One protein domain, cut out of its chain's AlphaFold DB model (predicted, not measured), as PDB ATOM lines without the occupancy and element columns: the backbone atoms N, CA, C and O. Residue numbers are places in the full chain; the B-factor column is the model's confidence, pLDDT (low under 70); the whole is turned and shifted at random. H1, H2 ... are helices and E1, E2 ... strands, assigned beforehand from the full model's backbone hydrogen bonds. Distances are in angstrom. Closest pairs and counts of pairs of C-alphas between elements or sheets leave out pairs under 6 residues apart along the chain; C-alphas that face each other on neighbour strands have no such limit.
ATOM      1  N   ALA A 349      50.755  31.952 -27.258       93.06
ATOM      2  CA  ALA A 349      51.183  33.334 -27.476       93.06
ATOM      3  C   ALA A 349      50.946  34.231 -26.245       93.06
ATOM      4  O   ALA A 349      51.728  35.151 -26.006       93.06
ATOM      5  N   TRP A 350      49.884  33.978 -25.470       96.06
ATOM      6  CA  TRP A 350      49.601  34.702 -24.226       96.06
ATOM      7  C   TRP A 350      50.624  34.333 -23.158       96.06
ATOM      8  O   TRP A 350      51.289  35.219 -22.619       96.06
ATOM      9  N   GLU A 351      50.821  33.034 -22.930       97.12
ATOM     10  CA  GLU A 351      51.806  32.541 -21.965       97.12
ATOM     11  C   GLU A 351      53.234  32.944 -22.350       97.12
ATOM     12  O   GLU A 351      54.010  33.346 -21.487       97.12
ATOM     13  N   PHE A 352      53.572  32.956 -23.642       95.94
ATOM     14  CA  PHE A 352      54.868  33.435 -24.122       95.94
ATOM     15  C   PHE A 352      55.142  34.881 -23.692       95.94
ATOM     16  O   PHE A 352      56.170  35.167 -23.073       95.94
ATOM     17  N   VAL A 353      54.227  35.818 -23.977       96.88
ATOM     18  CA  VAL A 353      54.472  37.229 -23.643       96.88
ATOM     19  C   VAL A 353      54.462  37.466 -22.132       96.88
ATOM     20  O   VAL A 353      55.305  38.220 -21.637       96.88
ATOM     21  N   LEU A 354      53.557  36.818 -21.392       96.75
ATOM     22  CA  LEU A 354      53.482  36.925 -19.932       96.75
ATOM     23  C   LEU A 354      54.729  36.326 -19.266       96.75
ATOM     24  O   LEU A 354      55.325  36.963 -18.395       96.75
ATOM     25  N   GLY A 355      55.195  35.174 -19.750       95.31
ATOM     26  CA  GLY A 355      56.414  34.506 -19.299       95.31
ATOM     27  C   GLY A 355      57.672  35.349 -19.517       95.31
ATOM     28  O   GLY A 355      58.528  35.424 -18.628       95.31
ATOM     29  N   ILE A 356      57.760  36.074 -20.640       95.19
ATOM     30  CA  ILE A 356      58.839  37.047 -20.873       95.19
ATOM     31  C   ILE A 356      58.800  38.160 -19.827       95.19
ATOM     32  O   ILE A 356      59.822  38.447 -19.201       95.19
ATOM     33  N   ARG A 357      57.633  38.769 -19.582       95.19
ATOM     34  CA  ARG A 357      57.512  39.829 -18.569       95.19
ATOM     35  C   ARG A 357      57.848  39.313 -17.176       95.19
ATOM     36  O   ARG A 357      58.538  39.997 -16.421       95.19
ATOM     37  N   HIS A 358      57.401  38.106 -16.840       93.31
ATOM     38  CA  HIS A 358      57.708  37.486 -15.559       93.31
ATOM     39  C   HIS A 358      59.218  37.251 -15.391       93.31
ATOM     40  O   HIS A 358      59.776  37.589 -14.346       93.31
ATOM     41  N   SER A 359      59.899  36.769 -16.433       92.44
ATOM     42  CA  SER A 359      61.354  36.565 -16.437       92.44
ATOM     43  C   SER A 359      62.135  37.880 -16.326       92.44
ATOM     44  O   SER A 359      63.109  37.962 -15.571       92.44
ATOM     45  N   LEU A 360      61.674  38.935 -17.007       92.12
ATOM     46  CA  LEU A 360      62.239  40.281 -16.898       92.12
ATOM     47  C   LEU A 360      62.110  40.830 -15.475       92.12
ATOM     48  O   LEU A 360      63.103  41.261 -14.899       92.12
ATOM     49  N   ALA A 361      60.922  40.743 -14.879       89.94
ATOM     50  CA  ALA A 361      60.666  41.225 -13.520       89.94
ATOM     51  C   ALA A 361      61.462  40.462 -12.443       89.94
ATOM     52  O   ALA A 361      61.760  41.009 -11.386       89.94
ATOM     53  N   ARG A 362      61.838  39.200 -12.694       88.69
ATOM     54  CA  ARG A 362      62.749  38.451 -11.809       88.69
ATOM     55  C   ARG A 362      64.211  38.871 -11.954       88.69
ATOM     56  O   ARG A 362      64.977  38.711 -11.008       88.69
ATOM     57  N   SER A 363      64.592  39.367 -13.128       85.88
ATOM     58  CA  SER A 363      65.972  39.746 -13.456       85.88
ATOM     59  C   SER A 363      66.259  41.226 -13.187       85.88
ATOM     60  O   SER A 363      67.414  41.611 -13.025       85.88
ATOM     61  N   TYR A 364      65.217  42.058 -13.129       78.12
ATOM     62  CA  TYR A 364      65.300  43.503 -12.952       78.12
ATOM     63  C   TYR A 364      64.384  43.961 -11.811       78.12
ATOM     64  O   TYR A 364      63.193  43.671 -11.812       78.12
ATOM     65  N   ALA A 365      64.921  44.707 -10.843       66.00
ATOM     66  CA  ALA A 365      64.205  45.109  -9.624       66.00
ATOM     67  C   ALA A 365      63.268  46.330  -9.796       66.00
ATOM     68  O   ALA A 365      62.949  47.001  -8.816       66.00
ATOM     69  N   GLY A 366      62.851  46.651 -11.024       70.25
ATOM     70  CA  GLY A 366      62.040  47.832 -11.340       70.25
ATOM     71  C   GLY A 366      60.826  47.521 -12.221       70.25
ATOM     72  O   GLY A 366      60.728  46.421 -12.770       70.25
ATOM     73  N   PRO A 367      59.892  48.481 -12.367       73.38
ATOM     74  CA  PRO A 367      58.722  48.312 -13.220       73.38
ATOM     75  C   PRO A 367      59.152  48.067 -14.669       73.38
ATOM     76  O   PRO A 367      59.969  48.801 -15.225       73.38
ATOM     77  N   ILE A 368      58.593  47.022 -15.279       84.38
ATOM     78  CA  ILE A 368      58.841  46.706 -16.685       84.38
ATOM     79  C   ILE A 368      57.928  47.577 -17.543       84.38
ATOM     80  O   ILE A 368      56.716  47.356 -17.584       84.38
ATOM     81  N   ASP A 369      58.518  48.558 -18.223       89.69
ATOM     82  CA  ASP A 369      57.811  49.368 -19.213       89.69
ATOM     83  C   ASP A 369      57.358  48.522 -20.421       89.69
ATOM     84  O   ASP A 369      58.009  47.554 -20.832       89.69
ATOM     85  N   VAL A 370      56.233  48.917 -21.018       93.88
ATOM     86  CA  VAL A 370      55.608  48.245 -22.161       93.88
ATOM     87  C   VAL A 370      56.513  48.277 -23.396       93.88
ATOM     88  O   VAL A 370      56.513  47.306 -24.158       93.88
ATOM     89  N   ALA A 371      57.291  49.343 -23.623       94.44
ATOM     90  CA  ALA A 371      58.220  49.385 -24.753       94.44
ATOM     91  C   ALA A 371      59.350  48.365 -24.565       94.44
ATOM     92  O   ALA A 371      59.599  47.558 -25.462       94.44
ATOM     93  N   HIS A 372      59.934  48.311 -23.366       93.94
ATOM     94  CA  HIS A 372      60.971  47.332 -23.045       93.94
ATOM     95  C   HIS A 372      60.466  45.884 -23.165       93.94
ATOM     96  O   HIS A 372      61.137  45.028 -23.744       93.94
ATOM     97  N   TRP A 373      59.246  45.612 -22.688       95.75
ATOM     98  CA  TRP A 373      58.615  44.300 -22.841       95.75
ATOM     99  C   TRP A 373      58.459  43.905 -24.318       95.75
ATOM    100  O   TRP A 373      58.803  42.786 -24.699       95.75
ATOM    101  N   ARG A 374      58.004  44.831 -25.173       97.19
ATOM    102  CA  ARG A 374      57.867  44.605 -26.623       97.19
ATOM    103  C   ARG A 374      59.197  44.313 -27.309       97.19
ATOM    104  O   ARG A 374      59.238  43.441 -28.172       97.19
ATOM    105  N   GLU A 375      60.250  45.043 -26.956       95.69
ATOM    106  CA  GLU A 375      61.590  44.866 -27.527       95.69
ATOM    107  C   GLU A 375      62.178  43.501 -27.177       95.69
ATOM    108  O   GLU A 375      62.693  42.801 -28.048       95.69
ATOM    109  N   VAL A 376      62.075  43.097 -25.907       95.38
ATOM    110  CA  VAL A 376      62.549  41.781 -25.469       95.38
ATOM    111  C   VAL A 376      61.734  40.678 -26.136       95.38
ATOM    112  O   VAL A 376      62.324  39.747 -26.672       95.38
ATOM    113  N   ALA A 377      60.404  40.801 -26.183       95.06
ATOM    114  CA  ALA A 377      59.552  39.801 -26.824       95.06
ATOM    115  C   ALA A 377      59.844  39.631 -28.320       95.06
ATOM    116  O   ALA A 377      59.901  38.507 -28.811       95.06
ATOM    117  N   GLU A 378      60.085  40.729 -29.040       95.75
ATOM    118  CA  GLU A 378      60.546  40.669 -30.426       95.75
ATOM    119  C   GLU A 378      61.897  39.961 -30.545       95.75
ATOM    120  O   GLU A 378      62.059  39.092 -31.401       95.75
ATOM    121  N   ARG A 379      62.870  40.326 -29.703       94.25
ATOM    122  CA  ARG A 379      64.208  39.735 -29.750       94.25
ATOM    123  C   ARG A 379      64.167  38.230 -29.500       94.25
ATOM    124  O   ARG A 379      64.790  37.498 -30.263       94.25
ATOM    125  N   GLU A 380      63.433  37.779 -28.484       92.25
ATOM    126  CA  GLU A 380      63.289  36.348 -28.184       92.25
ATOM    127  C   GLU A 380      62.599  35.608 -29.334       92.25
ATOM    128  O   GLU A 380      63.072  34.558 -29.760       92.25
ATOM    129  N   LEU A 381      61.543  36.183 -29.919       90.31
ATOM    130  CA  LEU A 381      60.851  35.572 -31.055       90.31
ATOM    131  C   LEU A 381      61.766  35.433 -32.281       90.31
ATOM    132  O   LEU A 381      61.813  34.380 -32.914       90.31
ATOM    133  N   ARG A 382      62.544  36.477 -32.594       90.25
ATOM    134  CA  ARG A 382      63.541  36.442 -33.675       90.25
ATOM    135  C   ARG A 382      64.672  35.459 -33.374       90.25
ATOM    136  O   ARG A 382      65.154  34.804 -34.294       90.25
ATOM    137  N   HIS A 383      65.089  35.345 -32.114       87.75
ATOM    138  CA  HIS A 383      66.100  34.377 -31.699       87.75
ATOM    139  C   HIS A 383      65.604  32.943 -31.895       87.75
ATOM    140  O   HIS A 383      66.303  32.152 -32.520       87.75
ATOM    141  N   HIS A 384      64.382  32.635 -31.454       83.25
ATOM    142  CA  HIS A 384      63.755  31.330 -31.667       83.25
ATOM    143  C   HIS A 384      63.572  30.998 -33.150       83.25
ATOM    144  O   HIS A 384      63.902  29.894 -33.560       83.25
ATOM    145  N   ALA A 385      63.133  31.950 -33.979       80.94
ATOM    146  CA  ALA A 385      62.993  31.732 -35.422       80.94
ATOM    147  C   ALA A 385      64.340  31.512 -36.141       80.94
ATOM    148  O   ALA A 385      64.392  30.864 -37.185       80.94
ATOM    149  N   ALA A 386      65.436  32.053 -35.596       77.12
ATOM    150  CA  ALA A 386      66.787  31.831 -36.107       77.12
ATOM    151  C   ALA A 386      67.400  30.499 -35.635       77.12
ATOM    152  O   ALA A 386      68.379  30.033 -36.225       77.12
ATOM    153  N   GLN A 387      66.857  29.883 -34.581       69.19
ATOM    154  CA  GLN A 387      67.260  28.550 -34.144       69.19
ATOM    155  C   GLN A 387      66.649  27.505 -35.087       69.19
ATOM    156  O   GLN A 387      65.442  27.455 -35.294       69.19
ATOM    157  N   THR A 388      67.486  26.646 -35.675       56.69
ATOM    158  CA  THR A 388      67.006  25.503 -36.463       56.69
ATOM    159  C   THR A 388      66.324  24.513 -35.528       56.69
ATOM    160  O   THR A 388      67.001  23.843 -34.747       56.69
ATOM    161  N   GLU A 389      65.000  24.397 -35.605       57.94
ATOM    162  CA  GLU A 389      64.282  23.368 -34.860       57.94
ATOM    163  C   GLU A 389      64.639  22.000 -35.467       57.94
ATOM    164  O   GLU A 389      64.327  21.693 -36.621       57.94
ATOM    165  N   VAL A 390      65.385  21.195 -34.712       55.34
ATOM    166  CA  VAL A 390      65.703  19.808 -35.057       55.34
ATOM    167  C   VAL A 390      64.636  18.932 -34.421       55.34
ATOM    168  O   VAL A 390      64.622  18.753 -33.204       55.34
ATOM    169  N   ARG A 391      63.735  18.382 -35.235       52.91
ATOM    170  CA  ARG A 391      62.728  17.424 -34.777       52.91
ATOM    171  C   ARG A 391      63.280  16.011 -34.930       52.91
ATOM    172  O   ARG A 391      63.755  15.634 -35.997       52.91
ATOM    173  N   LEU A 392      63.235  15.224 -33.855       42.91
ATOM    174  CA  LEU A 392      63.424  13.777 -33.950       42.91
ATOM    175  C   LEU A 392      62.077  13.137 -34.281       42.91
ATOM    176  O   LEU A 392      61.164  13.155 -33.457       42.91
ATOM    177  N   GLY A 393      61.970  12.574 -35.480       52.91
ATOM    178  CA  GLY A 393      60.843  11.746 -35.900       52.91
ATOM    179  C   GLY A 393      61.263  10.295 -36.164       52.91
ATOM    180  O   GLY A 393      62.455   9.980 -36.120       52.91
ATOM    181  N   PRO A 394      60.305   9.406 -36.489       52.28
ATOM    182  CA  PRO A 394      60.585   8.019 -36.887       52.28
ATOM    183  C   PRO A 394      61.559   7.911 -38.076       52.28
ATOM    184  O   PRO A 394      62.288   6.931 -38.187       52.28
ATOM    185  N   GLU A 395      61.601   8.951 -38.914       52.25
ATOM    186  CA  GLU A 395      62.431   9.084 -40.121       52.25
ATOM    187  C   GLU A 395      63.828   9.700 -39.854       52.25
ATOM    188  O   GLU A 395      64.604   9.924 -40.783       52.25
ATOM    189  N   GLY A 396      64.173  10.005 -38.594       59.78
ATOM    190  CA  GLY A 396      65.451  10.610 -38.196       59.78
ATOM    191  C   GLY A 396      65.363  12.090 -37.791       59.78
ATOM    192  O   GLY A 396      64.325  12.575 -37.346       59.78
ATOM    193  N   VAL A 397      66.495  12.797 -37.889       53.28
ATOM    194  CA  VAL A 397      66.626  14.230 -37.565       53.28
ATOM    195  C   VAL A 397      66.128  15.064 -38.748       53.28
ATOM    196  O   VAL A 397      66.847  15.235 -39.734       53.28
ATOM    197  N   THR A 398      64.917  15.610 -38.648       52.94
ATOM    198  CA  THR A 398      64.384  16.578 -39.614       52.94
ATOM    199  C   THR A 398      64.685  18.001 -39.152       52.94
ATOM    200  O   THR A 398      64.435  18.379 -38.008       52.94
ATOM    201  N   ARG A 399      65.268  18.807 -40.047       56.59
ATOM    202  CA  ARG A 399      65.415  20.254 -39.844       56.59
ATOM    203  C   ARG A 399      64.124  20.920 -40.297       56.59
ATOM    204  O   ARG A 399      63.742  20.754 -41.451       56.59
ATOM    205  N   VAL A 400      63.472  21.656 -39.406       57.47
ATOM    206  CA  VAL A 400      62.361  22.535 -39.780       57.47
ATOM    207  C   VAL A 400      62.950  23.731 -40.527       57.47
ATOM    208  O   VAL A 400      63.942  24.314 -40.078       57.47
ATOM    209  N   GLU A 401      62.396  24.054 -41.698       57.03
ATOM    210  CA  GLU A 401      62.834  25.230 -42.449       57.03
ATOM    211  C   GLU A 401      62.564  26.517 -41.649       57.03
ATOM    212  O   GLU A 401      61.564  26.588 -40.930       57.03
ATOM    213  N   PRO A 402      63.440  27.534 -41.744       61.16
ATOM    214  CA  PRO A 402      63.239  28.793 -41.039       61.16
ATOM    215  C   PRO A 402      61.922  29.452 -41.458       61.16
ATOM    216  O   PRO A 402      61.622  29.542 -42.649       61.16
ATOM    217  N   THR A 403      61.179  29.974 -40.482       65.38
ATOM    218  CA  THR A 403      59.973  30.783 -40.698       65.38
ATOM    219  C   THR A 403      60.242  31.885 -41.729       65.38
ATOM    220  O   THR A 403      61.222  32.628 -41.613       65.38
ATOM    221  N   GLY A 404      59.373  32.023 -42.736       75.44
ATOM    222  CA  GLY A 404      59.524  33.053 -43.766       75.44
ATOM    223  C   GLY A 404      59.567  34.462 -43.159       75.44
ATOM    224  O   GLY A 404      58.863  34.759 -42.195       75.44
ATOM    225  N   THR A 405      60.365  35.369 -43.730       80.75
ATOM    226  CA  THR A 405      60.567  36.726 -43.178       80.75
ATOM    227  C   THR A 405      59.259  37.497 -42.984       80.75
ATOM    228  O   THR A 405      59.071  38.136 -41.953       80.75
ATOM    229  N   ALA A 406      58.327  37.408 -43.937       83.50
ATOM    230  CA  ALA A 406      57.017  38.053 -43.845       83.50
ATOM    231  C   ALA A 406      56.143  37.481 -42.713       83.50
ATOM    232  O   ALA A 406      55.436  38.231 -42.040       83.50
ATOM    233  N   GLU A 407      56.212  36.168 -42.484       82.94
ATOM    234  CA  GLU A 407      55.493  35.501 -41.399       82.94
ATOM    235  C   GLU A 407      56.060  35.920 -40.037       82.94
ATOM    236  O   GLU A 407      55.299  36.322 -39.157       82.94
ATOM    237  N   LEU A 408      57.390  35.945 -39.892       87.12
ATOM    238  CA  LEU A 408      58.058  36.421 -38.680       87.12
ATOM    239  C   LEU A 408      57.683  37.875 -38.350       87.12
ATOM    240  O   LEU A 408      57.345  38.176 -37.205       87.12
ATOM    241  N   GLU A 409      57.676  38.781 -39.333       90.62
ATOM    242  CA  GLU A 409      57.226  40.166 -39.116       90.62
ATOM    243  C   GLU A 409      55.749  40.238 -38.688       90.62
ATOM    244  O   GLU A 409      55.380  41.032 -37.813       90.62
ATOM    245  N   GLY A 410      54.898  39.377 -39.254       88.50
ATOM    246  CA  GLY A 410      53.507  39.216 -38.835       88.50
ATOM    247  C   GLY A 410      53.379  38.779 -37.373       88.50
ATOM    248  O   GLY A 410      52.629  39.400 -36.609       88.50
ATOM    249  N   GLN A 411      54.152  37.771 -36.959       88.88
ATOM    250  CA  GLN A 411      54.182  37.271 -35.582       88.88
ATOM    251  C   GLN A 411      54.696  38.342 -34.604       88.88
ATOM    252  O   GLN A 411      54.045  38.601 -33.588       88.88
ATOM    253  N   VAL A 412      55.785  39.052 -34.937       92.44
ATOM    254  CA  VAL A 412      56.313  40.175 -34.135       92.44
ATOM    255  C   VAL A 412      55.246  41.258 -33.949       92.44
ATOM    256  O   VAL A 412      55.006  41.723 -32.829       92.44
ATOM    257  N   LYS A 413      54.557  41.654 -35.027       93.56
ATOM    258  CA  LYS A 413      53.470  42.643 -34.960       93.56
ATOM    259  C   LYS A 413      52.315  42.156 -34.077       93.56
ATOM    260  O   LYS A 413      51.774  42.944 -33.297       93.56
ATOM    261  N   GLY A 414      51.947  40.879 -34.184       92.25
ATOM    262  CA  GLY A 414      50.923  40.240 -33.354       92.25
ATOM    263  C   GLY A 414      51.268  40.278 -31.864       92.25
ATOM    264  O   GLY A 414      50.475  40.778 -31.065       92.25
ATOM    265  N   VAL A 415      52.481  39.852 -31.507       94.25
ATOM    266  CA  VAL A 415      53.010  39.868 -30.134       94.25
ATOM    267  C   VAL A 415      53.022  41.283 -29.550       94.25
ATOM    268  O   VAL A 415      52.509  41.510 -28.454       94.25
ATOM    269  N   LYS A 416      53.519  42.281 -30.293       96.00
ATOM    270  CA  LYS A 416      53.540  43.679 -29.824       96.00
ATOM    271  C   LYS A 416      52.142  44.251 -29.582       96.00
ATOM    272  O   LYS A 416      51.956  45.040 -28.642       96.00
ATOM    273  N   ARG A 417      51.168  43.877 -30.423       95.19
ATOM    274  CA  ARG A 417      49.756  44.247 -30.250       95.19
ATOM    275  C   ARG A 417      49.190  43.602 -28.989       95.19
ATOM    276  O   ARG A 417      48.639  44.327 -28.168       95.19
ATOM    277  N   LEU A 418      49.385  42.294 -28.812       96.00
ATOM    278  CA  LEU A 418      48.938  41.538 -27.638       96.00
ATOM    279  C   LEU A 418      49.473  42.129 -26.326       96.00
ATOM    280  O   LEU A 418      48.693  42.371 -25.413       96.00
ATOM    281  N   ILE A 419      50.766  42.456 -26.266       97.31
ATOM    282  CA  ILE A 419      51.378  43.143 -25.115       97.31
ATOM    283  C   ILE A 419      50.639  44.448 -24.782       97.31
ATOM    284  O   ILE A 419      50.349  44.734 -23.622       97.31
ATOM    285  N   GLY A 420      50.284  45.229 -25.809       95.81
ATOM    286  CA  GLY A 420      49.493  46.447 -25.629       95.81
ATOM    287  C   GLY A 420      48.091  46.182 -25.076       95.81
ATOM    288  O   GLY A 420      47.638  46.948 -24.230       95.81
ATOM    289  N   ARG A 421      47.436  45.105 -25.530       96.06
ATOM    290  CA  ARG A 421      46.111  44.690 -25.037       96.06
ATOM    291  C   ARG A 421      46.165  44.314 -23.561       96.06
ATOM    292  O   ARG A 421      45.410  44.846 -22.759       96.06
ATOM    293  N   ILE A 422      47.121  43.459 -23.188       96.69
ATOM    294  CA  ILE A 422      47.317  43.032 -21.796       96.69
ATOM    295  C   ILE A 422      47.558  44.242 -20.889       96.69
ATOM    296  O   ILE A 422      46.926  44.356 -19.844       96.69
ATOM    297  N   ALA A 423      48.413  45.182 -21.302       95.75
ATOM    298  CA  ALA A 423      48.686  46.383 -20.514       95.75
ATOM    299  C   ALA A 423      47.427  47.240 -20.268       95.75
ATOM    300  O   ALA A 423      47.264  47.781 -19.175       95.75
ATOM    301  N   ARG A 424      46.523  47.346 -21.254       95.56
ATOM    302  CA  ARG A 424      45.251  48.072 -21.104       95.56
ATOM    303  C   ARG A 424      44.268  47.341 -20.196       95.56
ATOM    304  O   ARG A 424      43.672  47.993 -19.341       95.56
ATOM    305  N   TYR A 425      44.155  46.017 -20.311       96.31
ATOM    306  CA  TYR A 425      43.360  45.227 -19.367       96.31
ATOM    307  C   TYR A 425      43.877  45.371 -17.939       96.31
ATOM    308  O   TYR A 425      43.101  45.690 -17.051       96.31
ATOM    309  N   GLU A 426      45.183  45.241 -17.707       95.94
ATOM    310  CA  GLU A 426      45.740  45.427 -16.365       95.94
ATOM    311  C   GLU A 426      45.531  46.848 -15.829       95.94
ATOM    312  O   GLU A 426      45.282  47.023 -14.639       95.94
ATOM    313  N   ALA A 427      45.629  47.876 -16.680       95.12
ATOM    314  CA  ALA A 427      45.317  49.247 -16.277       95.12
ATOM    315  C   ALA A 427      43.853  49.376 -15.833       95.12
ATOM    316  O   ALA A 427      43.576  49.984 -14.800       95.12
ATOM    317  N   ARG A 428      42.927  48.745 -16.565       95.75
ATOM    318  CA  ARG A 428      41.518  48.688 -16.175       95.75
ATOM    319  C   ARG A 428      41.309  47.893 -14.884       95.75
ATOM    320  O   ARG A 428      40.576  48.341 -14.012       95.75
ATOM    321  N   PHE A 429      41.997  46.766 -14.720       96.75
ATOM    322  CA  PHE A 429      41.904  45.938 -13.519       96.75
ATOM    323  C   PHE A 429      42.346  46.705 -12.273       96.75
ATOM    324  O   PHE A 429      41.710  46.566 -11.235       96.75
ATOM    325  N   ARG A 430      43.386  47.544 -12.375       95.69
ATOM    326  CA  ARG A 430      43.789  48.444 -11.280       95.69
ATOM    327  C   ARG A 430      42.704  49.466 -10.956       95.69
ATOM    328  O   ARG A 430      42.377  49.646  -9.788       95.69
ATOM    329  N   ALA A 431      42.114  50.085 -11.980       95.19
ATOM    330  CA  ALA A 431      41.046  51.067 -11.799       95.19
ATOM    331  C   ALA A 431      39.803  50.478 -11.103       95.19
ATOM    332  O   ALA A 431      39.204  51.148 -10.266       95.19
ATOM    333  N   ASP A 432      39.464  49.222 -11.404       94.88
ATOM    334  CA  ASP A 432      38.275  48.545 -10.868       94.88
ATOM    335  C   ASP A 432      38.575  47.671  -9.625       94.88
ATOM    336  O   ASP A 432      37.692  46.981  -9.106       94.88
ATOM    337  N   GLY A 433      39.814  47.711  -9.113       92.88
ATOM    338  CA  GLY A 433      40.228  47.039  -7.874       92.88
ATOM    339  C   GLY A 433      40.499  45.534  -7.989       92.88
ATOM    340  O   GLY A 433      40.636  44.868  -6.969       92.88
ATOM    341  N   LEU A 434      40.602  44.996  -9.205       94.69
ATOM    342  CA  LEU A 434      40.864  43.578  -9.480       94.69
ATOM    343  C   LEU A 434      42.364  43.228  -9.460       94.69
ATOM    344  O   LEU A 434      42.740  42.065  -9.329       94.69
ATOM    345  N   LEU A 435      43.234  44.232  -9.597       94.75
ATOM    346  CA  LEU A 435      44.690  44.088  -9.565       94.75
ATOM    347  C   LEU A 435      45.306  45.216  -8.728       94.75
ATOM    348  O   LEU A 435      44.939  46.375  -8.885       94.75
ATOM    349  N   ALA A 436      46.272  44.902  -7.863       91.44
ATOM    350  CA  ALA A 436      46.978  45.925  -7.089       91.44
ATOM    351  C   ALA A 436      47.872  46.815  -7.979       91.44
ATOM    352  O   ALA A 436      48.375  46.370  -9.012       91.44
ATOM    353  N   GLU A 437      48.144  48.049  -7.539       87.75
ATOM    354  CA  GLU A 437      48.826  49.078  -8.348       87.75
ATOM    355  C   GLU A 437      50.160  48.605  -8.955       87.75
ATOM    356  O   GLU A 437      50.413  48.765 -10.147       87.75
ATOM    357  N   ASN A 438      50.982  47.921  -8.155       85.06
ATOM    358  CA  ASN A 438      52.295  47.417  -8.574       85.06
ATOM    359  C   ASN A 438      52.281  45.939  -9.004       85.06
ATOM    360  O   ASN A 438      53.340  45.360  -9.250       85.06
ATOM    361  N   ALA A 439      51.107  45.309  -9.060       90.81
ATOM    362  CA  ALA A 439      50.969  43.918  -9.472       90.81
ATOM    363  C   ALA A 439      50.803  43.797 -10.994       90.81
ATOM    364  O   ALA A 439      50.447  44.750 -11.693       90.81
ATOM    365  N   TYR A 440      51.085  42.604 -11.509       93.44
ATOM    366  CA  TYR A 440      50.899  42.232 -12.908       93.44
ATOM    367  C   TYR A 440      50.548  40.748 -13.002       93.44
ATOM    368  O   TYR A 440      50.907  39.966 -12.117       93.44
ATOM    369  N   VAL A 441      49.870  40.360 -14.081       96.12
ATOM    370  CA  VAL A 441      49.492  38.962 -14.306       96.12
ATOM    371  C   VAL A 441      50.703  38.183 -14.820       96.12
ATOM    372  O   VAL A 441      51.383  38.610 -15.752       96.12
ATOM    373  N   ARG A 442      51.007  37.045 -14.185       95.12
ATOM    374  CA  ARG A 442      52.203  36.230 -14.488       95.12
ATOM    375  C   ARG A 442      51.942  35.134 -15.519       95.12
ATOM    376  O   ARG A 442      52.859  34.748 -16.232       95.12
ATOM    377  N   THR A 443      50.710  34.649 -15.553       96.75
ATOM    378  CA  THR A 443      50.188  33.568 -16.391       96.75
ATOM    379  C   THR A 443      48.662  33.697 -16.402       96.75
ATOM    380  O   THR A 443      48.101  34.288 -15.474       96.75
ATOM    381  N   VAL A 444      47.988  33.189 -17.433       97.38
ATOM    382  CA  VAL A 444      46.522  33.115 -17.511       97.38
ATOM    383  C   VAL A 444      45.986  31.685 -17.432       97.38
ATOM    384  O   VAL A 444      44.801  31.470 -17.672       97.38
ATOM    385  N   GLU A 445      46.797  30.707 -17.019       97.88
ATOM    386  CA  GLU A 445      46.371  29.306 -16.827       97.88
ATOM    387  C   GLU A 445      45.164  29.156 -15.876       97.88
ATOM    388  O   GLU A 445      44.398  28.199 -15.972       97.88
ATOM    389  N   ALA A 446      44.928  30.126 -14.984       98.12
ATOM    390  CA  ALA A 446      43.762  30.180 -14.106       98.12
ATOM    391  C   ALA A 446      42.457  30.119 -14.907       98.12
ATOM    392  O   ALA A 446      41.485  29.527 -14.442       98.12
ATOM    393  N   TRP A 447      42.443  30.672 -16.124       97.56
ATOM    394  CA  TRP A 447      41.311  30.581 -17.040       97.56
ATOM    395  C   TRP A 447      40.965  29.133 -17.402       97.56
ATOM    396  O   TRP A 447      39.788  28.772 -17.471       97.56
ATOM    397  N   ASP A 448      41.967  28.274 -17.575       98.38
ATOM    398  CA  ASP A 448      41.759  26.846 -17.804       98.38
ATOM    399  C   ASP A 448      41.387  26.132 -16.512       98.38
ATOM    400  O   ASP A 448      40.398  25.405 -16.485       98.38
ATOM    401  N   HIS A 449      42.096  26.384 -15.414       98.44
ATOM    402  CA  HIS A 449      41.857  25.694 -14.146       98.44
ATOM    403  C   HIS A 449      40.490  26.008 -13.517       98.44
ATOM    404  O   HIS A 449      39.792  25.101 -13.052       98.44
ATOM    405  N   GLY A 450      40.041  27.265 -13.555       97.81
ATOM    406  CA  GLY A 450      38.698  27.628 -13.101       97.81
ATOM    407  C   GLY A 450      37.610  26.972 -13.961       97.81
ATOM    408  O   GLY A 450      36.616  26.463 -13.433       97.81
ATOM    409  N   ARG A 451      37.828  26.877 -15.282       98.25
ATOM    410  CA  ARG A 451      36.949  26.123 -16.191       98.25
ATOM    411  C   ARG A 451      37.056  24.614 -16.000       98.25
ATOM    412  O   ARG A 451      36.039  23.958 -16.160       98.25
ATOM    413  N   ALA A 452      38.203  24.055 -15.619       98.62
ATOM    414  CA  ALA A 452      38.350  22.634 -15.291       98.62
ATOM    415  C   ALA A 452      37.483  22.262 -14.080       98.62
ATOM    416  O   ALA A 452      36.768  21.261 -14.120       98.62
ATOM    417  N   SER A 453      37.467  23.113 -13.046       98.38
ATOM    418  CA  SER A 453      36.578  22.960 -11.884       98.38
ATOM    419  C   SER A 453      35.097  22.966 -12.293       98.38
ATOM    420  O   SER A 453      34.294  22.178 -11.783       98.38
ATOM    421  N   GLY A 454      34.717  23.825 -13.246       97.56
ATOM    422  CA  GLY A 454      33.380  23.820 -13.850       97.56
ATOM    423  C   GLY A 454      33.106  22.578 -14.704       97.56
ATOM    424  O   GLY A 454      32.113  21.894 -14.486       97.56
ATOM    425  N   MET A 455      34.012  22.233 -15.619       98.38
ATOM    426  CA  MET A 455      33.913  21.118 -16.566       98.38
ATOM    427  C   MET A 455      33.769  19.768 -15.865       98.38
ATOM    428  O   MET A 455      32.975  18.931 -16.302       98.38
ATOM    429  N   ALA A 456      34.474  19.569 -14.749       98.31
ATOM    430  CA  ALA A 456      34.314  18.403 -13.888       98.31
ATOM    431  C   ALA A 456      32.849  18.244 -13.436       98.31
ATOM    432  O   ALA A 456      32.248  17.185 -13.612       98.31
ATOM    433  N   ARG A 457      32.242  19.329 -12.941       97.38
ATOM    434  CA  ARG A 457      30.855  19.371 -12.451       97.38
ATOM    435  C   ARG A 457      29.818  19.305 -13.572       97.38
ATOM    436  O   ARG A 457      28.833  18.575 -13.454       97.38
ATOM    437  N   TRP A 458      30.042  20.003 -14.685       97.56
ATOM    438  CA  TRP A 458      29.174  19.944 -15.865       97.56
ATOM    439  C   TRP A 458      29.109  18.528 -16.447       97.56
ATOM    440  O   TRP A 458      28.041  18.085 -16.869       97.56
ATOM    441  N   GLY A 459      30.215  17.778 -16.391       96.88
ATOM    442  CA  GLY A 459      30.255  16.363 -16.758       96.88
ATOM    443  C   GLY A 459      29.314  15.488 -15.934       96.88
ATOM    444  O   GLY A 459      28.624  14.634 -16.499       96.88
ATOM    445  N   VAL A 460      29.248  15.716 -14.620       97.06
ATOM    446  CA  VAL A 460      28.327  15.005 -13.714       97.06
ATOM    447  C   VAL A 460      26.874  15.360 -14.040       97.06
ATOM    448  O   VAL A 460      26.043  14.466 -14.249       97.06
ATOM    449  N   ALA A 461      26.571  16.654 -14.170       95.88
ATOM    450  CA  ALA A 461      25.231  17.130 -14.511       95.88
ATOM    451  C   ALA A 461      24.730  16.532 -15.842       95.88
ATOM    452  O   ALA A 461      23.589  16.083 -15.928       95.88
ATOM    453  N   ALA A 462      25.607  16.413 -16.844       96.12
ATOM    454  CA  ALA A 462      25.295  15.864 -18.166       96.12
ATOM    455  C   ALA A 462      25.368  14.326 -18.278       96.12
ATOM    456  O   ALA A 462      25.120  13.781 -19.362       96.12
ATOM    457  N   ARG A 463      25.712  13.623 -17.185       95.88
ATOM    458  CA  ARG A 463      25.948  12.162 -17.127       95.88
ATOM    459  C   ARG A 463      27.056  11.665 -18.061       95.88
ATOM    460  O   ARG A 463      27.010  10.531 -18.540       95.88
ATOM    461  N   PHE A 464      28.054  12.505 -18.314       96.50
ATOM    462  CA  PHE A 464      29.300  12.105 -18.966       96.50
ATOM    463  C   PHE A 464      30.353  11.643 -17.957       96.50
ATOM    464  O   PHE A 464      31.123  10.738 -18.271       96.50
ATOM    465  N   GLY A 465      30.353  12.221 -16.757       94.81
ATOM    466  CA  GLY A 465      31.239  11.884 -15.645       94.81
ATOM    467  C   GLY A 465      30.483  11.407 -14.408       94.81
ATOM    468  O   GLY A 465      29.260  11.532 -14.317       94.81
ATOM    469  N   THR A 466      31.226  10.872 -13.448       95.50
ATOM    470  CA  THR A 466      30.734  10.488 -12.116       95.50
ATOM    471  C   THR A 466      31.235  11.459 -11.042       95.50
ATOM    472  O   THR A 466      32.203  12.188 -11.257       95.50
ATOM    473  N   VAL A 467      30.594  11.468  -9.867       95.75
ATOM    474  CA  VAL A 467      31.023  12.318  -8.737       95.75
ATOM    475  C   VAL A 467      32.476  12.037  -8.309       95.75
ATOM    476  O   VAL A 467      33.217  13.009  -8.177       95.75
ATOM    477  N   PRO A 468      32.947  10.775  -8.184       96.94
ATOM    478  CA  PRO A 468      34.351  10.506  -7.841       96.94
ATOM    479  C   PRO A 468      35.365  11.018  -8.878       96.94
ATOM    480  O   PRO A 468      36.462  11.458  -8.533       96.94
ATOM    481  N   GLU A 469      35.011  10.990 -10.166       97.62
ATOM    482  CA  GLU A 469      35.866  11.548 -11.222       97.62
ATOM    483  C   GLU A 469      35.943  13.070 -11.136       97.62
ATOM    484  O   GLU A 469      37.019  13.646 -11.292       97.62
ATOM    485  N   ALA A 470      34.812  13.719 -10.849       98.12
ATOM    486  CA  ALA A 470      34.785  15.154 -10.616       98.12
ATOM    487  C   ALA A 470      35.596  15.534  -9.372       98.12
ATOM    488  O   ALA A 470      36.338  16.509  -9.421       98.12
ATOM    489  N   GLU A 471      35.514  14.750  -8.294       98.44
ATOM    490  CA  GLU A 471      36.326  14.945  -7.087       98.44
ATOM    491  C   GLU A 471      37.820  14.919  -7.418       98.44
ATOM    492  O   GLU A 471      38.549  15.858  -7.101       98.44
ATOM    493  N   THR A 472      38.257  13.881  -8.135       98.62
ATOM    494  CA  THR A 472      39.655  13.709  -8.550       98.62
ATOM    495  C   THR A 472      40.139  14.898  -9.383       98.62
ATOM    496  O   THR A 472      41.214  15.443  -9.134       98.62
ATOM    497  N   ALA A 473      39.331  15.339 -10.349       98.75
ATOM    498  CA  ALA A 473      39.666  16.476 -11.197       98.75
ATOM    499  C   ALA A 473      39.726  17.797 -10.416       98.75
ATOM    500  O   ALA A 473      40.640  18.591 -10.616       98.75
ATOM    501  N   VAL A 474      38.787  18.036  -9.500       98.69
ATOM    502  CA  VAL A 474      38.757  19.254  -8.677       98.69
ATOM    503  C   VAL A 474      39.938  19.299  -7.702       98.69
ATOM    504  O   VAL A 474      40.518  20.364  -7.492       98.69
ATOM    505  N   LEU A 475      40.350  18.156  -7.149       98.75
ATOM    506  CA  LEU A 475      41.571  18.067  -6.344       98.75
ATOM    507  C   LEU A 475      42.818  18.404  -7.174       98.75
ATOM    508  O   LEU A 475      43.664  19.164  -6.707       98.75
ATOM    509  N   ALA A 476      42.903  17.920  -8.416       98.56
ATOM    510  CA  ALA A 476      43.988  18.286  -9.327       98.56
ATOM    511  C   ALA A 476      43.990  19.792  -9.652       98.56
ATOM    512  O   ALA A 476      45.048  20.414  -9.637       98.56
ATOM    513  N   VAL A 477      42.814  20.408  -9.848       98.56
ATOM    514  CA  VAL A 477      42.693  21.872  -9.986       98.56
ATOM    515  C   VAL A 477      43.259  22.590  -8.765       98.56
ATOM    516  O   VAL A 477      44.016  23.549  -8.922       98.56
ATOM    517  N   SER A 478      42.904  22.142  -7.556       98.31
ATOM    518  CA  SER A 478      43.413  22.744  -6.322       98.31
ATOM    519  C   SER A 478      44.936  22.702  -6.262       98.31
ATOM    520  O   SER A 478      45.554  23.689  -5.868       98.31
ATOM    521  N   GLU A 479      45.534  21.573  -6.630       97.69
ATOM    522  CA  GLU A 479      46.981  21.391  -6.604       97.69
ATOM    523  C   GLU A 479      47.685  22.318  -7.601       97.69
ATOM    524  O   GLU A 479      48.551  23.099  -7.202       97.69
ATOM    525  N   SER A 480      47.249  22.324  -8.867       96.50
ATOM    526  CA  SER A 480      47.824  23.193  -9.902       96.50
ATOM    527  C   SER A 480      47.682  24.678  -9.553       96.50
ATOM    528  O   SER A 480      48.628  25.452  -9.695       96.50
ATOM    529  N   CYS A 481      46.525  25.092  -9.021       97.56
ATOM    530  CA  CYS A 481      46.308  26.488  -8.644       97.56
ATOM    531  C   CYS A 481      47.233  26.925  -7.500       97.56
ATOM    532  O   CYS A 481      47.844  27.989  -7.594       97.56
ATOM    533  N   ARG A 482      47.388  26.109  -6.450       96.12
ATOM    534  CA  ARG A 482      48.284  26.436  -5.326       96.12
ATOM    535  C   ARG A 482      49.756  26.477  -5.732       96.12
ATOM    536  O   ARG A 482      50.521  27.229  -5.138       96.12
ATOM    537  N   ALA A 483      50.150  25.707  -6.748       93.69
ATOM    538  CA  ALA A 483      51.505  25.751  -7.288       93.69
ATOM    539  C   ALA A 483      51.794  27.053  -8.064       93.69
ATOM    540  O   ALA A 483      52.903  27.586  -7.978       93.69
ATOM    541  N   ASN A 484      50.802  27.588  -8.788       92.62
ATOM    542  CA  ASN A 484      51.013  28.686  -9.738       92.62
ATOM    543  C   ASN A 484      50.648  30.077  -9.180       92.62
ATOM    544  O   ASN A 484      51.291  31.077  -9.540       92.62
ATOM    545  N   TYR A 485      49.691  30.167  -8.252       96.25
ATOM    546  CA  TYR A 485      49.173  31.434  -7.709       96.25
ATOM    547  C   TYR A 485      49.413  31.578  -6.204       96.25
ATOM    548  O   TYR A 485      49.661  30.609  -5.489       96.25
ATOM    549  N   ARG A 486      49.391  32.825  -5.720       94.19
ATOM    550  CA  ARG A 486      49.757  33.161  -4.327       94.19
ATOM    551  C   ARG A 486      48.588  33.593  -3.444       94.19
ATOM    552  O   ARG A 486      48.778  33.750  -2.243       94.19
ATOM    553  N   SER A 487      47.437  33.867  -4.044       96.44
ATOM    554  CA  SER A 487      46.247  34.400  -3.377       96.44
ATOM    555  C   SER A 487      45.038  34.278  -4.301       96.44
ATOM    556  O   SER A 487      45.210  34.118  -5.516       96.44
ATOM    557  N   TRP A 488      43.836  34.423  -3.743       97.62
ATOM    558  CA  TRP A 488      42.599  34.460  -4.520       97.62
ATOM    559  C   TRP A 488      42.577  35.634  -5.506       97.62
ATOM    560  O   TRP A 488      42.121  35.472  -6.634       97.62
ATOM    561  N   GLU A 489      43.134  36.785  -5.137       95.38
ATOM    562  CA  GLU A 489      43.216  37.978  -5.982       95.38
ATOM    563  C   GLU A 489      44.151  37.772  -7.184       95.38
ATOM    564  O   GLU A 489      43.801  38.114  -8.313       95.38
ATOM    565  N   ASP A 490      45.315  37.155  -6.962       95.94
ATOM    566  CA  ASP A 490      46.263  36.785  -8.027       95.94
ATOM    567  C   ASP A 490      45.631  35.778  -9.005       95.94
ATOM    568  O   ASP A 490      45.723  35.943 -10.224       95.94
ATOM    569  N   PHE A 491      44.908  34.781  -8.481       97.94
ATOM    570  CA  PHE A 491      44.138  33.840  -9.297       97.94
ATOM    571  C   PHE A 491      43.020  34.536 -10.090       97.94
ATOM    572  O   PHE A 491      42.852  34.278 -11.283       97.94
ATOM    573  N   ALA A 492      42.270  35.443  -9.457       97.56
ATOM    574  CA  ALA A 492      41.179  36.170 -10.092       97.56
ATOM    575  C   ALA A 492      41.675  37.033 -11.258       97.56
ATOM    576  O   ALA A 492      41.110  36.973 -12.349       97.56
ATOM    577  N   ALA A 493      42.760  37.785 -11.060       97.56
ATOM    578  CA  ALA A 493      43.367  38.600 -12.109       97.56
ATOM    579  C   ALA A 493      43.803  37.766 -13.317       97.56
ATOM    580  O   ALA A 493      43.522  38.137 -14.460       97.56
ATOM    581  N   ALA A 494      44.421  36.611 -13.074       97.94
ATOM    582  CA  ALA A 494      44.800  35.678 -14.127       97.94
ATOM    583  C   ALA A 494      43.586  35.097 -14.870       97.94
ATOM    584  O   ALA A 494      43.567  35.074 -16.103       97.94
ATOM    585  N   PHE A 495      42.547  34.682 -14.138       98.19
ATOM    586  CA  PHE A 495      41.321  34.134 -14.718       98.19
ATOM    587  C   PHE A 495      40.618  35.161 -15.613       98.19
ATOM    588  O   PHE A 495      40.268  34.863 -16.758       98.19
ATOM    589  N   VAL A 496      40.415  36.377 -15.099       97.50
ATOM    590  CA  VAL A 496      39.683  37.430 -15.812       97.50
ATOM    591  C   VAL A 496      40.475  37.916 -17.021       97.50
ATOM    592  O   VAL A 496      39.882  38.084 -18.083       97.50
ATOM    593  N   LEU A 497      41.808  38.042 -16.931       97.44
ATOM    594  CA  LEU A 497      42.626  38.371 -18.104       97.44
ATOM    595  C   LEU A 497      42.496  37.300 -19.194       97.44
ATOM    596  O   LEU A 497      42.265  37.646 -20.351       97.44
ATOM    597  N   GLY A 498      42.602  36.015 -18.841       96.62
ATOM    598  CA  GLY A 498      42.456  34.923 -19.806       96.62
ATOM    599  C   GLY A 498      41.087  34.918 -20.491       96.62
ATOM    600  O   GLY A 498      41.011  34.772 -21.711       96.62
ATOM    601  N   ARG A 499      40.006  35.180 -19.742       94.62
ATOM    602  CA  ARG A 499      38.652  35.342 -20.299       94.62
ATOM    603  C   ARG A 499      38.556  36.537 -21.251       94.62
ATOM    604  O   ARG A 499      38.033  36.391 -22.353       94.62
ATOM    605  N   CYS A 500      39.069  37.702 -20.854       94.81
ATOM    606  CA  CYS A 500      39.021  38.922 -21.662       94.81
ATOM    607  C   CYS A 500      39.840  38.808 -22.955       94.81
ATOM    608  O   CYS A 500      39.416  39.288 -24.006       94.81
ATOM    609  N   LEU A 501      40.997  38.139 -22.914       93.25
ATOM    610  CA  LEU A 501      41.785  37.851 -24.115       93.25
ATOM    611  C   LEU A 501      41.075  36.876 -25.064       93.25
ATOM    612  O   LEU A 501      41.350  36.902 -26.263       93.25
ATOM    613  N   HIS A 502      40.182  36.037 -24.537       89.44
ATOM    614  CA  HIS A 502      39.428  35.058 -25.312       89.44
ATOM    615  C   HIS A 502      38.157  35.634 -25.959       89.44
ATOM    616  O   HIS A 502      37.833  35.225 -27.069       89.44
ATOM    617  N   PHE A 503      37.437  36.543 -25.287       83.00
ATOM    618  CA  PHE A 503      36.089  36.963 -25.713       83.00
ATOM    619  C   PHE A 503      35.855  38.471 -25.864       83.00
ATOM    620  O   PHE A 503      34.977  38.852 -26.631       83.00
ATOM    621  N   ASP A 504      36.553  39.322 -25.106       81.94
ATOM    622  CA  ASP A 504      36.090  40.703 -24.872       81.94
ATOM    623  C   ASP A 504      36.582  41.710 -25.919       81.94
ATOM    624  O   ASP A 504      35.987  42.766 -26.068       81.94
ATOM    625  N   ASP A 505      37.679  41.418 -26.624       80.88
ATOM    626  CA  ASP A 505      38.255  42.315 -27.641       80.88
ATOM    627  C   ASP A 505      38.438  43.792 -27.225       80.88
ATOM    628  O   ASP A 505      38.572  44.679 -28.063       80.88
ATOM    629  N   GLU A 506      38.629  44.022 -25.921       83.06
ATOM    630  CA  GLU A 506      38.825  45.321 -25.263       83.06
ATOM    631  C   GLU A 506      37.586  46.227 -25.261       83.06
ATOM    632  O   GLU A 506      37.707  47.445 -25.101       83.06
ATOM    633  N   GLU A 507      36.397  45.648 -25.413       84.00
ATOM    634  CA  GLU A 507      35.130  46.367 -25.271       84.00
ATOM    635  C   GLU A 507      34.814  46.700 -23.806       84.00
ATOM    636  O   GLU A 507      34.085  47.658 -23.539       84.00
ATOM    637  N   PHE A 508      35.377  45.947 -22.851       85.12
ATOM    638  CA  PHE A 508      35.055  46.043 -21.423       85.12
ATOM    639  C   PHE A 508      33.544  45.912 -21.164       85.12
ATOM    640  O   PHE A 508      32.975  46.599 -20.303       85.12
ATOM    641  N   GLY A 509      32.900  45.040 -21.946       84.12
ATOM    642  CA  GLY A 509      31.464  44.788 -21.927       84.12
ATOM    643  C   GLY A 509      31.062  43.827 -20.810       84.12
ATOM    644  O   GLY A 509      31.744  43.703 -19.790       84.12
ATOM    645  N   SER A 510      29.957  43.104 -21.002       84.50
ATOM    646  CA  SER A 510      29.471  42.125 -20.014       84.50
ATOM    647  C   SER A 510      30.511  41.045 -19.705       84.50
ATOM    648  O   SER A 510      30.686  40.677 -18.549       84.50
ATOM    649  N   TRP A 511      31.304  40.613 -20.695       82.88
ATOM    650  CA  TRP A 511      32.373  39.622 -20.508       82.88
ATOM    651  C   TRP A 511      33.375  39.995 -19.408       82.88
ATOM    652  O   TRP A 511      33.876  39.096 -18.721       82.88
ATOM    653  N   TYR A 512      33.623  41.296 -19.233       91.31
ATOM    654  CA  TYR A 512      34.462  41.865 -18.185       91.31
ATOM    655  C   TYR A 512      33.660  42.274 -16.937       91.31
ATOM    656  O   TYR A 512      33.989  41.843 -15.831       91.31
ATOM    657  N   GLN A 513      32.605  43.080 -17.098       91.19
ATOM    658  CA  GLN A 513      31.846  43.671 -15.984       91.19
ATOM    659  C   GLN A 513      31.188  42.617 -15.085       91.19
ATOM    660  O   GLN A 513      31.170  42.767 -13.859       91.19
ATOM    661  N   ASP A 514      30.721  41.518 -15.676       90.81
ATOM    662  CA  ASP A 514      30.137  40.396 -14.943       90.81
ATOM    663  C   ASP A 514      31.180  39.747 -14.018       90.81
ATOM    664  O   ASP A 514      30.904  39.435 -12.857       90.81
ATOM    665  N   MET A 515      32.424  39.610 -14.492       93.75
ATOM    666  CA  MET A 515      33.517  39.050 -13.694       93.75
ATOM    667  C   MET A 515      34.031  40.009 -12.627       93.75
ATOM    668  O   MET A 515      34.405  39.543 -11.555       93.75
ATOM    669  N   VAL A 516      34.027  41.322 -12.876       94.06
ATOM    670  CA  VAL A 516      34.320  42.320 -11.831       94.06
ATOM    671  C   VAL A 516      33.281  42.225 -10.718       94.06
ATOM    672  O   VAL A 516      33.639  42.147  -9.547       94.06
ATOM    673  N   THR A 517      32.002  42.132 -11.083       94.00
ATOM    674  CA  THR A 517      30.911  41.989 -10.114       94.00
ATOM    675  C   THR A 517      31.050  40.693  -9.311       94.00
ATOM    676  O   THR A 517      30.979  40.716  -8.083       94.00
ATOM    677  N   ALA A 518      31.314  39.560  -9.974       95.12
ATOM    678  CA  ALA A 518      31.552  38.286  -9.295       95.12
ATOM    679  C   ALA A 518      32.803  38.327  -8.397       95.12
ATOM    680  O   ALA A 518      32.774  37.800  -7.285       95.12
ATOM    681  N   HIS A 519      33.881  38.979  -8.843       96.00
ATOM    682  CA  HIS A 519      35.093  39.188  -8.054       96.00
ATOM    683  C   HIS A 519      34.801  39.997  -6.786       96.00
ATOM    684  O   HIS A 519      35.201  39.568  -5.711       96.00
ATOM    685  N   HIS A 520      34.065  41.112  -6.882       95.12
ATOM    686  CA  HIS A 520      33.685  41.909  -5.710       95.12
ATOM    687  C   HIS A 520      32.839  41.111  -4.724       95.12
ATOM    688  O   HIS A 520      33.109  41.165  -3.527       95.12
ATOM    689  N   VAL A 521      31.861  40.329  -5.193       95.62
ATOM    690  CA  VAL A 521      31.094  39.433  -4.309       95.62
ATOM    691  C   VAL A 521      32.037  38.466  -3.590       95.62
ATOM    692  O   VAL A 521      31.965  38.321  -2.373       95.62
ATOM    693  N   LEU A 522      32.965  37.847  -4.321       97.19
ATOM    694  CA  LEU A 522      33.878  36.862  -3.752       97.19
ATOM    695  C   LEU A 522      34.912  37.465  -2.789       97.19
ATOM    696  O   LEU A 522      35.326  36.780  -1.861       97.19
ATOM    697  N   THR A 523      35.325  38.719  -2.949       95.69
ATOM    698  CA  THR A 523      36.316  39.346  -2.057       95.69
ATOM    699  C   THR A 523      35.705  40.119  -0.888       95.69
ATOM    700  O   THR A 523      36.435  40.486   0.030       95.69
ATOM    701  N   THR A 524      34.390  40.365  -0.886       95.31
ATOM    702  CA  THR A 524      33.739  41.201   0.143       95.31
ATOM    703  C   THR A 524      32.660  40.494   0.955       95.31
ATOM    704  O   THR A 524      32.452  40.870   2.109       95.31
ATOM    705  N   ASP A 525      31.984  39.480   0.407       95.62
ATOM    706  CA  ASP A 525      30.948  38.753   1.142       95.62
ATOM    707  C   ASP A 525      31.586  37.863   2.229       95.62
ATOM    708  O   ASP A 525      32.382  36.983   1.891       95.62
ATOM    709  N   PRO A 526      31.246  38.026   3.525       95.44
ATOM    710  CA  PRO A 526      31.827  37.234   4.612       95.44
ATOM    711  C   PRO A 526      31.624  35.717   4.490       95.44
ATOM    712  O   PRO A 526      32.388  34.958   5.080       95.44
ATOM    713  N   ALA A 527      30.602  35.267   3.754       94.00
ATOM    714  CA  ALA A 527      30.334  33.853   3.501       94.00
ATOM    715  C   ALA A 527      31.047  33.322   2.242       94.00
ATOM    716  O   ALA A 527      30.852  32.163   1.860       94.00
ATOM    717  N   SER A 528      31.831  34.165   1.564       96.81
ATOM    718  CA  SER A 528      32.528  33.813   0.332       96.81
ATOM    719  C   SER A 528      33.590  32.738   0.563       96.81
ATOM    720  O   SER A 528      34.389  32.861   1.498       96.81
ATOM    721  N   PRO A 529      33.719  31.758  -0.355       97.44
ATOM    722  CA  PRO A 529      34.811  30.796  -0.293       97.44
ATOM    723  C   PRO A 529      36.197  31.440  -0.321       97.44
ATOM    724  O   PRO A 529      37.134  30.852   0.200       97.44
ATOM    725  N   TRP A 530      36.362  32.629  -0.900       97.38
ATOM    726  CA  TRP A 530      37.675  33.282  -0.948       97.38
ATOM    727  C   TRP A 530      38.065  33.955   0.374       97.38
ATOM    728  O   TRP A 530      39.233  34.277   0.571       97.38
TER     729      TRP A 530
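What this domain is: This is residues 349 to 530 of the 536 residues of the protein "DUF1266 domain-containing protein" of Streptomyces sp. NA04227 (UniProt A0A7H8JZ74). Two helical groups are joined by one long helix, H3: H2 packs along it and H1 packs on its middle, at residues 415 to 419, the small strand hairpin E1 and E2 reaches away beyond the end where H3 begins, and H6 packs on it toward the other end, at residues 422 to 429. H7 lies alongside H6, and the helical hairpin of H4 and H5 runs off crosswise from H6. The printed part has 182 residues, with seven named helices and two named strands in the order H1, H2, E1, E2, H3, H4, H5, H6, H7; the sheet, E1 - E2, is antiparallel and the class is mostly helix. It is only just loose, close to compact, with a radius of gyration of the C-alphas of 19.5 A, and spans 54 by 45 by 31 A.

How they stand to each other: Begin at E1, residues 390 to 393, and E2, residues 396 to 399, an antiparallel hairpin at 146 degrees; N 391 and O 398 are within hydrogen-bond range at 2.9 A. H2, residues 370 to 386, precedes E1 by a tight link and touches H3, residues 405 to 431, at a shallow tilt of 31 degrees, opposite ways, with the closest C-alphas, Arg 374 and Lys 416, 5.5 A apart. H1, residues 349 to 363, touches H3 with residues 349 to 353 alone, closest at the C-alphas of Val 353 and Ile 419, 6.8 A. Farther along, residues 422 to 429 of H3 alone touch H6, residues 488 to 503, at a steep tilt of 48 degrees; the closest C-alphas, Tyr 425 and Leu 497, are 7.0 A apart. H7, residues 510 to 524, forms a helical hairpin with H6, closest at the C-alphas of Cys 500 and Tyr 512, 6.4 A. H4, residues 446 to 461, is about perpendicular to H6 at 82 degrees and touches it with residues 446 to 450 alone, the closest C-alphas, Trp 447 and Phe 495, being 4.2 A apart. H5, residues 467 to 484, forms a helical hairpin with H4 at 6 degrees, with the closest C-alphas, Ala 456 and Ala 470, 4.6 A apart. Each O i to N i+4 pair is within hydrogen-bond range in H1, H2, H3, H5 and H6, against 11 of 12 in H4 and 10 of 11 in H7.

Where its parts are: Find C-alpha 405 at (60.567, 36.726, -43.178); from there H3 runs 39.6 A to C-alpha 431 at (41.046, 51.067, -11.799). H5 measures 25.9 A, H2 24.3 A, H4 22.7 A, H6 22.3 A, H1 21.4 A and H7 20.6 A, which ends at C-alpha 524, (33.739, 41.201, 0.143); E1 measures 9.5 A and E2 9.8 A.

The domain as a whole: The two C-alphas farthest apart, those of Glu 395 and Pro 526, are 61.1 A apart. The printed part has no cut, and the long link is residues 432 to 445, between H3 and H4. The mean pLDDT of the printed part is 89.8; look for values under 70 at residue 365 and residues 387 to 403.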